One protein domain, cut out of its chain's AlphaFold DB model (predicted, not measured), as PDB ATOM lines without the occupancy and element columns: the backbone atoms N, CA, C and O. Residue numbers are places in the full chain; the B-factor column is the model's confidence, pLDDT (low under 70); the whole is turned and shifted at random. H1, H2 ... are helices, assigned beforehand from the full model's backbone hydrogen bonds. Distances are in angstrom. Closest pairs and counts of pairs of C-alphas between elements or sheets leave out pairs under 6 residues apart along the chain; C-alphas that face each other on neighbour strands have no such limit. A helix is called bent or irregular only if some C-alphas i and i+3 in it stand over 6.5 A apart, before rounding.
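This is residues 89 to 151 of the 191 residues of the protein "Amidase" of Halalkalicoccus jeotgali (strain DSM 18796 / CECT 7217 / JCM 14584 / KCTC 4019 / B3) (UniProt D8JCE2). A long helix, H1, forms the base of the model, and two shorter helices, H2 and H3, stand crosswise to it, H2 running away from it and H3 running back to its beginning; the small last helix, H4, lies off that same end of H1. H2 and H3 cross each other at a steep tilt, and the last part of H1, after residue 102, reaches past both. The printed part has 63 residues with four named helices, in the order H1, H2, H3, H4, and no named strand; the class is all helix. It is only just compact, close to loose, with a radius of gyration of the C-alphas of 12.4 A, and the C-alphas span 37 by 27 by 16 A.

H1, residues 93 to 111, is 24.9 A long and begins at C-alpha 93 at (208.073, 227.810, 108.677). It has a kink of 33 degrees near residue 105 and is irregular, with C-alphas 107 and 110 9.2 A apart. H2, residues 117 to 122, is 8.6 A long. H3, residues 128 to 138, is 15.9 A long and begins at C-alpha 128 at (195.422, 231.868, 96.114); it is irregular too, with C-alphas 129 and 132 7.2 A apart. H4, residues 147 to 151, is 6.6 A long and ends at C-alpha 151 at (211.094, 216.363, 115.805).

H1 touches H3 with residues 94 to 98 alone, and the closest C-alphas, those of Asn 94 and Ala 137, are 4.9 A apart. The lines of H1 and H3 are about perpendicular, at 89 degrees. H1 and H2 only just touch, with 3 pairs of C-alphas within 8 A, and H1 does so with residues 98 to 102 alone; the closest C-alphas are those of Gln 98 and Phe 117, 5.7 A apart. Their lines are about perpendicular, at 85 degrees. H2 and H3 touch at a steep tilt of 48 degrees, opposite ways, and their closest C-alphas, those of Val 121 and Leu 134, are 6.8 A apart. H4 is close to H1 but not clearly touching: the closest C-alphas, those of Phe 95 and Tyr 149, are 6.8 A apart. H4 is apart from H2 and from H3. In H2 and H4 every O i to N i+4 pair is within hydrogen-bond range; in H1 10 of 15 are, and in H3 5 of 7.

The two C-alphas farthest apart are those of Ser 89 and Ser 110, at 37.7 A, while those of Ser 89 and Lys 151, the first and last printed, are 8.6 A apart. The printed part has no cut. The links from H1 to H2 and from H2 to H3 are tight, and the link from H3 to H4, with 8 residues, is short. The mean pLDDT of the printed part is 93.8, and no printed residue is under 70.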
ATOM      1  N   SER A  89     209.824 216.983 105.885       87.19
ATOM      2  CA  SER A  89     210.219 216.556 107.227       87.19
ATOM      3  C   SER A  89     211.027 217.585 108.016       87.19
ATOM      4  O   SER A  89     211.086 217.456 109.244       87.19
ATOM      5  N   PHE A  90     211.650 218.583 107.377       90.44
ATOM      6  CA  PHE A  90     212.498 219.581 108.053       90.44
ATOM      7  C   PHE A  90     211.908 220.988 108.051       90.44
ATOM      8  O   PHE A  90     212.331 221.812 108.869       90.44
ATOM      9  N   TYR A  91     210.973 221.291 107.145       89.50
ATOM     10  CA  TYR A  91     210.376 222.619 107.070       89.50
ATOM     11  C   TYR A  91     209.569 222.914 108.337       89.50
ATOM     12  O   TYR A  91     208.690 222.142 108.722       89.50
ATOM     13  N   VAL A  92     209.879 224.031 108.994       93.12
ATOM     14  CA  VAL A  92     209.197 224.473 110.221       93.12
ATOM     15  C   VAL A  92     208.515 225.831 110.076       93.12
ATOM     16  O   VAL A  92     207.914 226.298 111.035       93.12
ATOM     17  N   GLY A  93     208.566 226.446 108.887       91.56
ATOM     18  CA  GLY A  93     208.073 227.810 108.677       91.56
ATOM     19  C   GLY A  93     206.624 227.987 109.123       91.56
ATOM     20  O   GLY A  93     206.348 228.905 109.878       91.56
ATOM     21  N   ASN A  94     205.732 227.045 108.795       91.06
ATOM     22  CA  ASN A  94     204.320 227.129 109.199       91.06
ATOM     23  C   ASN A  94     204.106 227.102 110.720       91.06
ATOM     24  O   ASN A  94     203.132 227.675 111.185       91.06
ATOM     25  N   PHE A  95     204.999 226.467 111.489       94.56
ATOM     26  CA  PHE A  95     204.903 226.466 112.952       94.56
ATOM     27  C   PHE A  95     205.288 227.825 113.535       94.56
ATOM     28  O   PHE A  95     204.719 228.258 114.527       94.56
ATOM     29  N   GLU A  96     206.281 228.480 112.931       95.12
ATOM     30  CA  GLU A  96     206.855 229.744 113.405       95.12
ATOM     31  C   GLU A  96     206.152 230.974 112.821       95.12
ATOM     32  O   GLU A  96     206.295 232.066 113.365       95.12
ATOM     33  N   GLN A  97     205.405 230.811 111.727       94.81
ATOM     34  CA  GLN A  97     204.892 231.901 110.902       94.81
ATOM     35  C   GLN A  97     204.078 232.908 111.715       94.81
ATOM     36  O   GLN A  97     204.403 234.091 111.684       94.81
ATOM     37  N   GLN A  98     203.056 232.462 112.450       94.75
ATOM     38  CA  GLN A  98     202.170 233.359 113.193       94.75
ATOM     39  C   GLN A  98     202.917 234.101 114.309       94.75
ATOM     40  O   GLN A  98     202.852 235.328 114.377       94.75
ATOM     41  N   GLU A  99     203.665 233.373 115.144       94.31
ATOM     42  CA  GLU A  99     204.440 233.945 116.254       94.31
ATOM     43  C   GLU A  99     205.453 234.983 115.739       94.31
ATOM     44  O   GLU A  99     205.439 236.133 116.177       94.31
ATOM     45  N   ARG A 100     206.268 234.628 114.734       94.19
ATOM     46  CA  ARG A 100     207.299 235.519 114.174       94.19
ATOM     47  C   ARG A 100     206.725 236.714 113.426       94.19
ATOM     48  O   ARG A 100     207.297 237.801 113.486       94.19
ATOM     49  N   PHE A 101     205.614 236.534 112.716       95.31
ATOM     50  CA  PHE A 101     204.968 237.634 112.006       95.31
ATOM     51  C   PHE A 101     204.387 238.648 112.997       95.31
ATOM     52  O   PHE A 101     204.589 239.848 112.820       95.31
ATOM     53  N   ASN A 102     203.740 238.182 114.069       95.44
ATOM     54  CA  ASN A 102     203.227 239.054 115.126       95.44
ATOM     55  C   ASN A 102     204.356 239.787 115.862       95.44
ATOM     56  O   ASN A 102     204.274 240.999 116.023       95.44
ATOM     57  N   GLU A 103     205.447 239.100 116.223       94.56
ATOM     58  CA  GLU A 103     206.632 239.741 116.818       94.56
ATOM     59  C   GLU A 103     207.188 240.860 115.921       94.56
ATOM     60  O   GLU A 103     207.555 241.937 116.400       94.56
ATOM     61  N   TYR A 104     207.222 240.628 114.604       95.44
ATOM     62  CA  TYR A 104     207.624 241.647 113.642       95.44
ATOM     63  C   TYR A 104     206.651 242.834 113.624       95.44
ATOM     64  O   TYR A 104     207.107 243.974 113.715       95.44
ATOM     65  N   LEU A 105     205.335 242.604 113.549       96.19
ATOM     66  CA  LEU A 105     204.339 243.684 113.565       96.19
ATOM     67  C   LEU A 105     204.403 244.503 114.861       96.19
ATOM     68  O   LEU A 105     204.443 245.735 114.803       96.19
ATOM     69  N   ASP A 106     204.522 243.838 116.009       96.31
ATOM     70  CA  ASP A 106     204.685 244.478 117.315       96.31
ATOM     71  C   ASP A 106     205.928 245.382 117.348       96.31
ATOM     72  O   ASP A 106     205.883 246.498 117.880       96.31
ATOM     73  N   SER A 107     207.031 244.949 116.724       95.69
ATOM     74  CA  SER A 107     208.271 245.737 116.641       95.69
ATOM     75  C   SER A 107     208.116 247.044 115.847       95.69
ATOM     76  O   SER A 107     208.836 248.014 116.104       95.69
ATOM     77  N   LEU A 108     207.148 247.118 114.923       96.19
ATOM     78  CA  LEU A 108     206.839 248.333 114.158       96.19
ATOM     79  C   LEU A 108     206.007 249.344 114.969       96.19
ATOM     80  O   LEU A 108     205.911 250.520 114.588       96.19
ATOM     81  N   GLY A 109     205.398 248.913 116.079       94.31
ATOM     82  CA  GLY A 109     204.529 249.731 116.920       94.31
ATOM     83  C   GLY A 109     203.405 250.398 116.120       94.31
ATOM     84  O   GLY A 109     202.772 249.789 115.266       94.31
ATOM     85  N   SER A 110     203.181 251.700 116.331       94.19
ATOM     86  CA  SER A 110     202.124 252.446 115.622       94.19
ATOM     87  C   SER A 110     202.350 252.611 114.110       94.19
ATOM     88  O   SER A 110     201.545 253.265 113.450       94.19
ATOM     89  N   GLY A 111     203.482 252.140 113.581       95.25
ATOM     90  CA  GLY A 111     203.772 252.121 112.148       95.25
ATOM     91  C   GLY A 111     203.292 250.855 111.436       95.25
ATOM     92  O   GLY A 111     203.337 250.825 110.207       95.25
ATOM     93  N   ALA A 112     202.851 249.831 112.174       95.75
ATOM     94  CA  ALA A 112     202.330 248.603 111.592       95.75
ATOM     95  C   ALA A 112     201.030 248.883 110.804       95.75
ATOM     96  O   ALA A 112     200.148 249.580 111.313       95.75
ATOM     97  N   PRO A 113     200.894 248.390 109.558       93.56
ATOM     98  CA  PRO A 113     199.682 248.593 108.759       93.56
ATOM     99  C   PRO A 113     198.505 247.705 109.201       93.56
ATOM    100  O   PRO A 113     197.364 248.011 108.865       93.56
ATOM    101  N   ILE A 114     198.798 246.633 109.937       95.50
ATOM    102  CA  ILE A 114     197.885 245.646 110.526       95.50
ATOM    103  C   ILE A 114     198.455 245.220 111.885       95.50
ATOM    104  O   ILE A 114     199.649 245.426 112.119       95.50
ATOM    105  N   GLU A 115     197.634 244.665 112.777       94.62
ATOM    106  CA  GLU A 115     198.064 244.333 114.142       94.62
ATOM    107  C   GLU A 115     198.576 242.894 114.241       94.62
ATOM    108  O   GLU A 115     199.519 242.632 114.984       94.62
ATOM    109  N   THR A 116     198.001 241.970 113.468       96.31
ATOM    110  CA  THR A 116     198.300 240.539 113.584       96.31
ATOM    111  C   THR A 116     198.420 239.814 112.240       96.31
ATOM    112  O   THR A 116     198.003 240.292 111.186       96.31
ATOM    113  N   PHE A 117     198.981 238.607 112.284       95.81
ATOM    114  CA  PHE A 117     198.947 237.642 111.190       95.81
ATOM    115  C   PHE A 117     197.514 237.214 110.839       95.81
ATOM    116  O   PHE A 117     197.231 236.971 109.673       95.81
ATOM    117  N   GLU A 118     196.594 237.173 111.808       96.69
ATOM    118  CA  GLU A 118     195.172 236.920 111.538       96.69
ATOM    119  C   GLU A 118     194.585 238.033 110.661       96.69
ATOM    120  O   GLU A 118     194.021 237.731 109.614       96.69
ATOM    121  N   ASP A 119     194.854 239.305 110.984       96.62
ATOM    122  CA  ASP A 119     194.437 240.440 110.144       96.62
ATOM    123  C   ASP A 119     195.011 240.345 108.719       96.62
ATOM    124  O   ASP A 119     194.341 240.704 107.750       96.62
ATOM    125  N   PHE A 120     196.258 239.874 108.577       95.75
ATOM    126  CA  PHE A 120     196.881 239.657 107.268       95.75
ATOM    127  C   PHE A 120     196.110 238.622 106.445       95.75
ATOM    128  O   PHE A 120     195.871 238.837 105.256       95.75
ATOM    129  N   VAL A 121     195.730 237.505 107.068       96.19
ATOM    130  CA  VAL A 121     194.997 236.440 106.382       96.19
ATOM    131  C   VAL A 121     193.559 236.874 106.080       96.19
ATOM    132  O   VAL A 121     193.065 236.637 104.983       96.19
ATOM    133  N   GLU A 122     192.896 237.580 106.998       96.12
ATOM    134  CA  GLU A 122     191.542 238.109 106.785       96.12
ATOM    135  C   GLU A 122     191.469 239.184 105.691       96.12
ATOM    136  O   GLU A 122     190.422 239.348 105.058       96.12
ATOM    137  N   ALA A 123     192.562 239.919 105.454       95.00
ATOM    138  CA  ALA A 123     192.629 240.908 104.383       95.00
ATOM    139  C   ALA A 123     192.525 240.277 102.983       95.00
ATOM    140  O   ALA A 123     192.108 240.968 102.053       95.00
ATOM    141  N   ASP A 124     192.882 238.992 102.838       94.12
ATOM    142  CA  ASP A 124     192.796 238.224 101.584       94.12
ATOM    143  C   ASP A 124     193.540 238.894 100.403       94.12
ATOM    144  O   ASP A 124     193.198 238.741  99.231       94.12
ATOM    145  N   GLU A 125     194.589 239.676 100.702       93.44
ATOM    146  CA  GLU A 125     195.434 240.369  99.712       93.44
ATOM    147  C   GLU A 125     196.679 239.543  99.321       93.44
ATOM    148  O   GLU A 125     197.746 240.085  99.014       93.44
ATOM    149  N   TYR A 126     196.559 238.215  99.329       91.81
ATOM    150  CA  TYR A 126     197.602 237.277  98.913       91.81
ATOM    151  C   TYR A 126     197.167 236.468  97.681       91.81
ATOM    152  O   TYR A 126     196.005 236.441  97.292       91.81
ATOM    153  N   HIS A 127     198.123 235.814  97.019       91.94
ATOM    154  CA  HIS A 127     197.814 234.919  95.901       91.94
ATOM    155  C   HIS A 127     197.181 233.614  96.411       91.94
ATOM    156  O   HIS A 127     197.646 233.077  97.413       91.94
ATOM    157  N   GLU A 128     196.191 233.063  95.698       91.00
ATOM    158  CA  GLU A 128     195.422 231.868  96.114       91.00
ATOM    159  C   GLU A 128     196.300 230.654  96.472       91.00
ATOM    160  O   GLU A 128     195.963 229.866  97.353       91.00
ATOM    161  N   SER A 129     197.481 230.538  95.856       89.00
ATOM    162  CA  SER A 129     198.449 229.474  96.153       89.00
ATOM    163  C   SER A 129     198.971 229.490  97.597       89.00
ATOM    164  O   SER A 129     199.416 228.459  98.096       89.00
ATOM    165  N   LEU A 130     198.903 230.632  98.286       91.25
ATOM    166  CA  LEU A 130     199.345 230.775  99.674       91.25
ATOM    167  C   LEU A 130     198.247 230.436 100.687       91.25
ATOM    168  O   LEU A 130     198.569 230.134 101.834       91.25
ATOM    169  N   GLU A 131     196.973 230.444 100.278       93.44
ATOM    170  CA  GLU A 131     195.824 230.383 101.189       93.44
ATOM    171  C   GLU A 131     195.894 229.175 102.129       93.44
ATOM    172  O   GLU A 131     195.822 229.319 103.347       93.44
ATOM    173  N   SER A 132     196.115 227.979 101.577       92.88
ATOM    174  CA  SER A 132     196.161 226.749 102.377       92.88
ATOM    175  C   SER A 132     197.280 226.751 103.426       92.88
ATOM    176  O   SER A 132     197.071 226.283 104.545       92.88
ATOM    177  N   GLY A 133     198.451 227.301 103.088       92.38
ATOM    178  CA  GLY A 133     199.586 227.403 104.004       92.38
ATOM    179  C   GLY A 133     199.350 228.437 105.101       92.38
ATOM    180  O   GLY A 133     199.679 228.182 106.258       92.38
ATOM    181  N   LEU A 134     198.733 229.568 104.752       95.50
ATOM    182  CA  LEU A 134     198.376 230.625 105.696       95.50
ATOM    183  C   LEU A 134     197.304 230.158 106.689       95.50
ATOM    184  O   LEU A 134     197.476 230.331 107.893       95.50
ATOM    185  N   GLN A 135     196.252 229.494 106.204       95.12
ATOM    186  CA  GLN A 135     195.203 228.917 107.050       95.12
ATOM    187  C   GLN A 135     195.764 227.832 107.980       95.12
ATOM    188  O   GLN A 135     195.460 227.825 109.166       95.12
ATOM    189  N   ALA A 136     196.641 226.956 107.478       93.31
ATOM    190  CA  ALA A 136     197.296 225.947 108.313       93.31
ATOM    191  C   ALA A 136     198.195 226.565 109.401       93.31
ATOM    192  O   ALA A 136     198.297 226.012 110.492       93.31
ATOM    193  N   ALA A 137     198.849 227.695 109.118       94.06
ATOM    194  CA  ALA A 137     199.651 228.406 110.107       94.06
ATOM    195  C   ALA A 137     198.796 229.052 111.212       94.06
ATOM    196  O   ALA A 137     199.237 229.066 112.355       94.06
ATOM    197  N   LEU A 138     197.577 229.525 110.905       94.88
ATOM    198  CA  LEU A 138     196.646 230.077 111.906       94.88
ATOM    199  C   LEU A 138     196.174 229.049 112.942       94.88
ATOM    200  O   LEU A 138     195.747 229.419 114.033       94.88
ATOM    201  N   GLU A 139     196.218 227.757 112.610       93.56
ATOM    202  CA  GLU A 139     195.846 226.690 113.544       93.56
ATOM    203  C   GLU A 139     196.925 226.435 114.618       93.56
ATOM    204  O   GLU A 139     196.673 225.681 115.559       93.56
ATOM    205  N   ILE A 140     198.110 227.052 114.502       93.25
ATOM    206  CA  ILE A 140     199.260 226.843 115.389       93.25
ATOM    207  C   ILE A 140     199.516 228.108 116.219       93.25
ATOM    208  O   ILE A 140     200.161 229.047 115.762       93.25
ATOM    209  N   GLU A 141     199.070 228.109 117.479       85.62
ATOM    210  CA  GLU A 141     199.264 229.258 118.382       85.62
ATOM    211  C   GLU A 141     200.746 229.497 118.738       85.62
ATOM    212  O   GLU A 141     201.183 230.644 118.821       85.62
ATOM    213  N   SER A 142     201.528 228.428 118.945       89.75
ATOM    214  CA  SER A 142     202.976 228.501 119.185       89.75
ATOM    215  C   SER A 142     203.691 227.233 118.698       89.75
ATOM    216  O   SER A 142     203.210 226.123 118.954       89.75
ATOM    217  N   PRO A 143     204.901 227.335 118.101       90.12
ATOM    218  CA  PRO A 143     205.707 226.167 117.742       90.12
ATOM    219  C   PRO A 143     205.991 225.242 118.929       90.12
ATOM    220  O   PRO A 143     206.194 224.040 118.760       90.12
ATOM    221  N   THR A 144     206.065 225.802 120.140       91.44
ATOM    222  CA  THR A 144     206.491 225.056 121.331       91.44
ATOM    223  C   THR A 144     205.413 224.136 121.898       91.44
ATOM    224  O   THR A 144     205.749 223.202 122.632       91.44
ATOM    225  N   ASP A 145     204.158 224.330 121.497       90.69
ATOM    226  CA  ASP A 145     203.049 223.436 121.828       90.69
ATOM    227  C   ASP A 145     202.979 222.219 120.891       90.69
ATOM    228  O   ASP A 145     202.312 221.231 121.205       90.69
ATOM    229  N   GLU A 146     203.741 222.240 119.792       94.69
ATOM    230  CA  GLU A 146     203.713 221.229 118.739       94.69
ATOM    231  C   GLU A 146     204.886 220.238 118.847       94.69
ATOM    232  O   GLU A 146     206.024 220.546 118.483       94.69
ATOM    233  N   PRO A 147     204.668 218.972 119.261       95.31
ATOM    234  CA  PRO A 147     205.756 217.998 119.356       95.31
ATOM    235  C   PRO A 147     206.436 217.700 118.014       95.31
ATOM    236  O   PRO A 147     207.589 217.261 117.992       95.31
ATOM    237  N   GLU A 148     205.726 217.875 116.895       94.62
ATOM    238  CA  GLU A 148     206.306 217.668 115.569       94.62
ATOM    239  C   GLU A 148     207.352 218.738 115.244       94.62
ATOM    240  O   GLU A 148     208.390 218.378 114.692       94.62
ATOM    241  N   TYR A 149     207.173 219.989 115.684       95.50
ATOM    242  CA  TYR A 149     208.154 221.067 115.509       95.50
ATOM    243  C   TYR A 149     209.550 220.637 115.985       95.50
ATOM    244  O   TYR A 149     210.518 220.627 115.218       95.50
ATOM    245  N   PHE A 150     209.649 220.141 117.223       96.12
ATOM    246  CA  PHE A 150     210.919 219.669 117.783       96.12
ATOM    247  C   PHE A 150     211.484 218.437 117.068       96.12
ATOM    248  O   PHE A 150     212.703 218.312 116.934       96.12
ATOM    249  N   LYS A 151     210.632 217.523 116.584       95.94
ATOM    250  CA  LYS A 151     211.094 216.363 115.805       95.94
ATOM    251  C   LYS A 151     211.682 216.787 114.464       95.94
ATOM    252  O   LYS A 151     212.714 216.242 114.081       95.94
TER     253      LYS A 151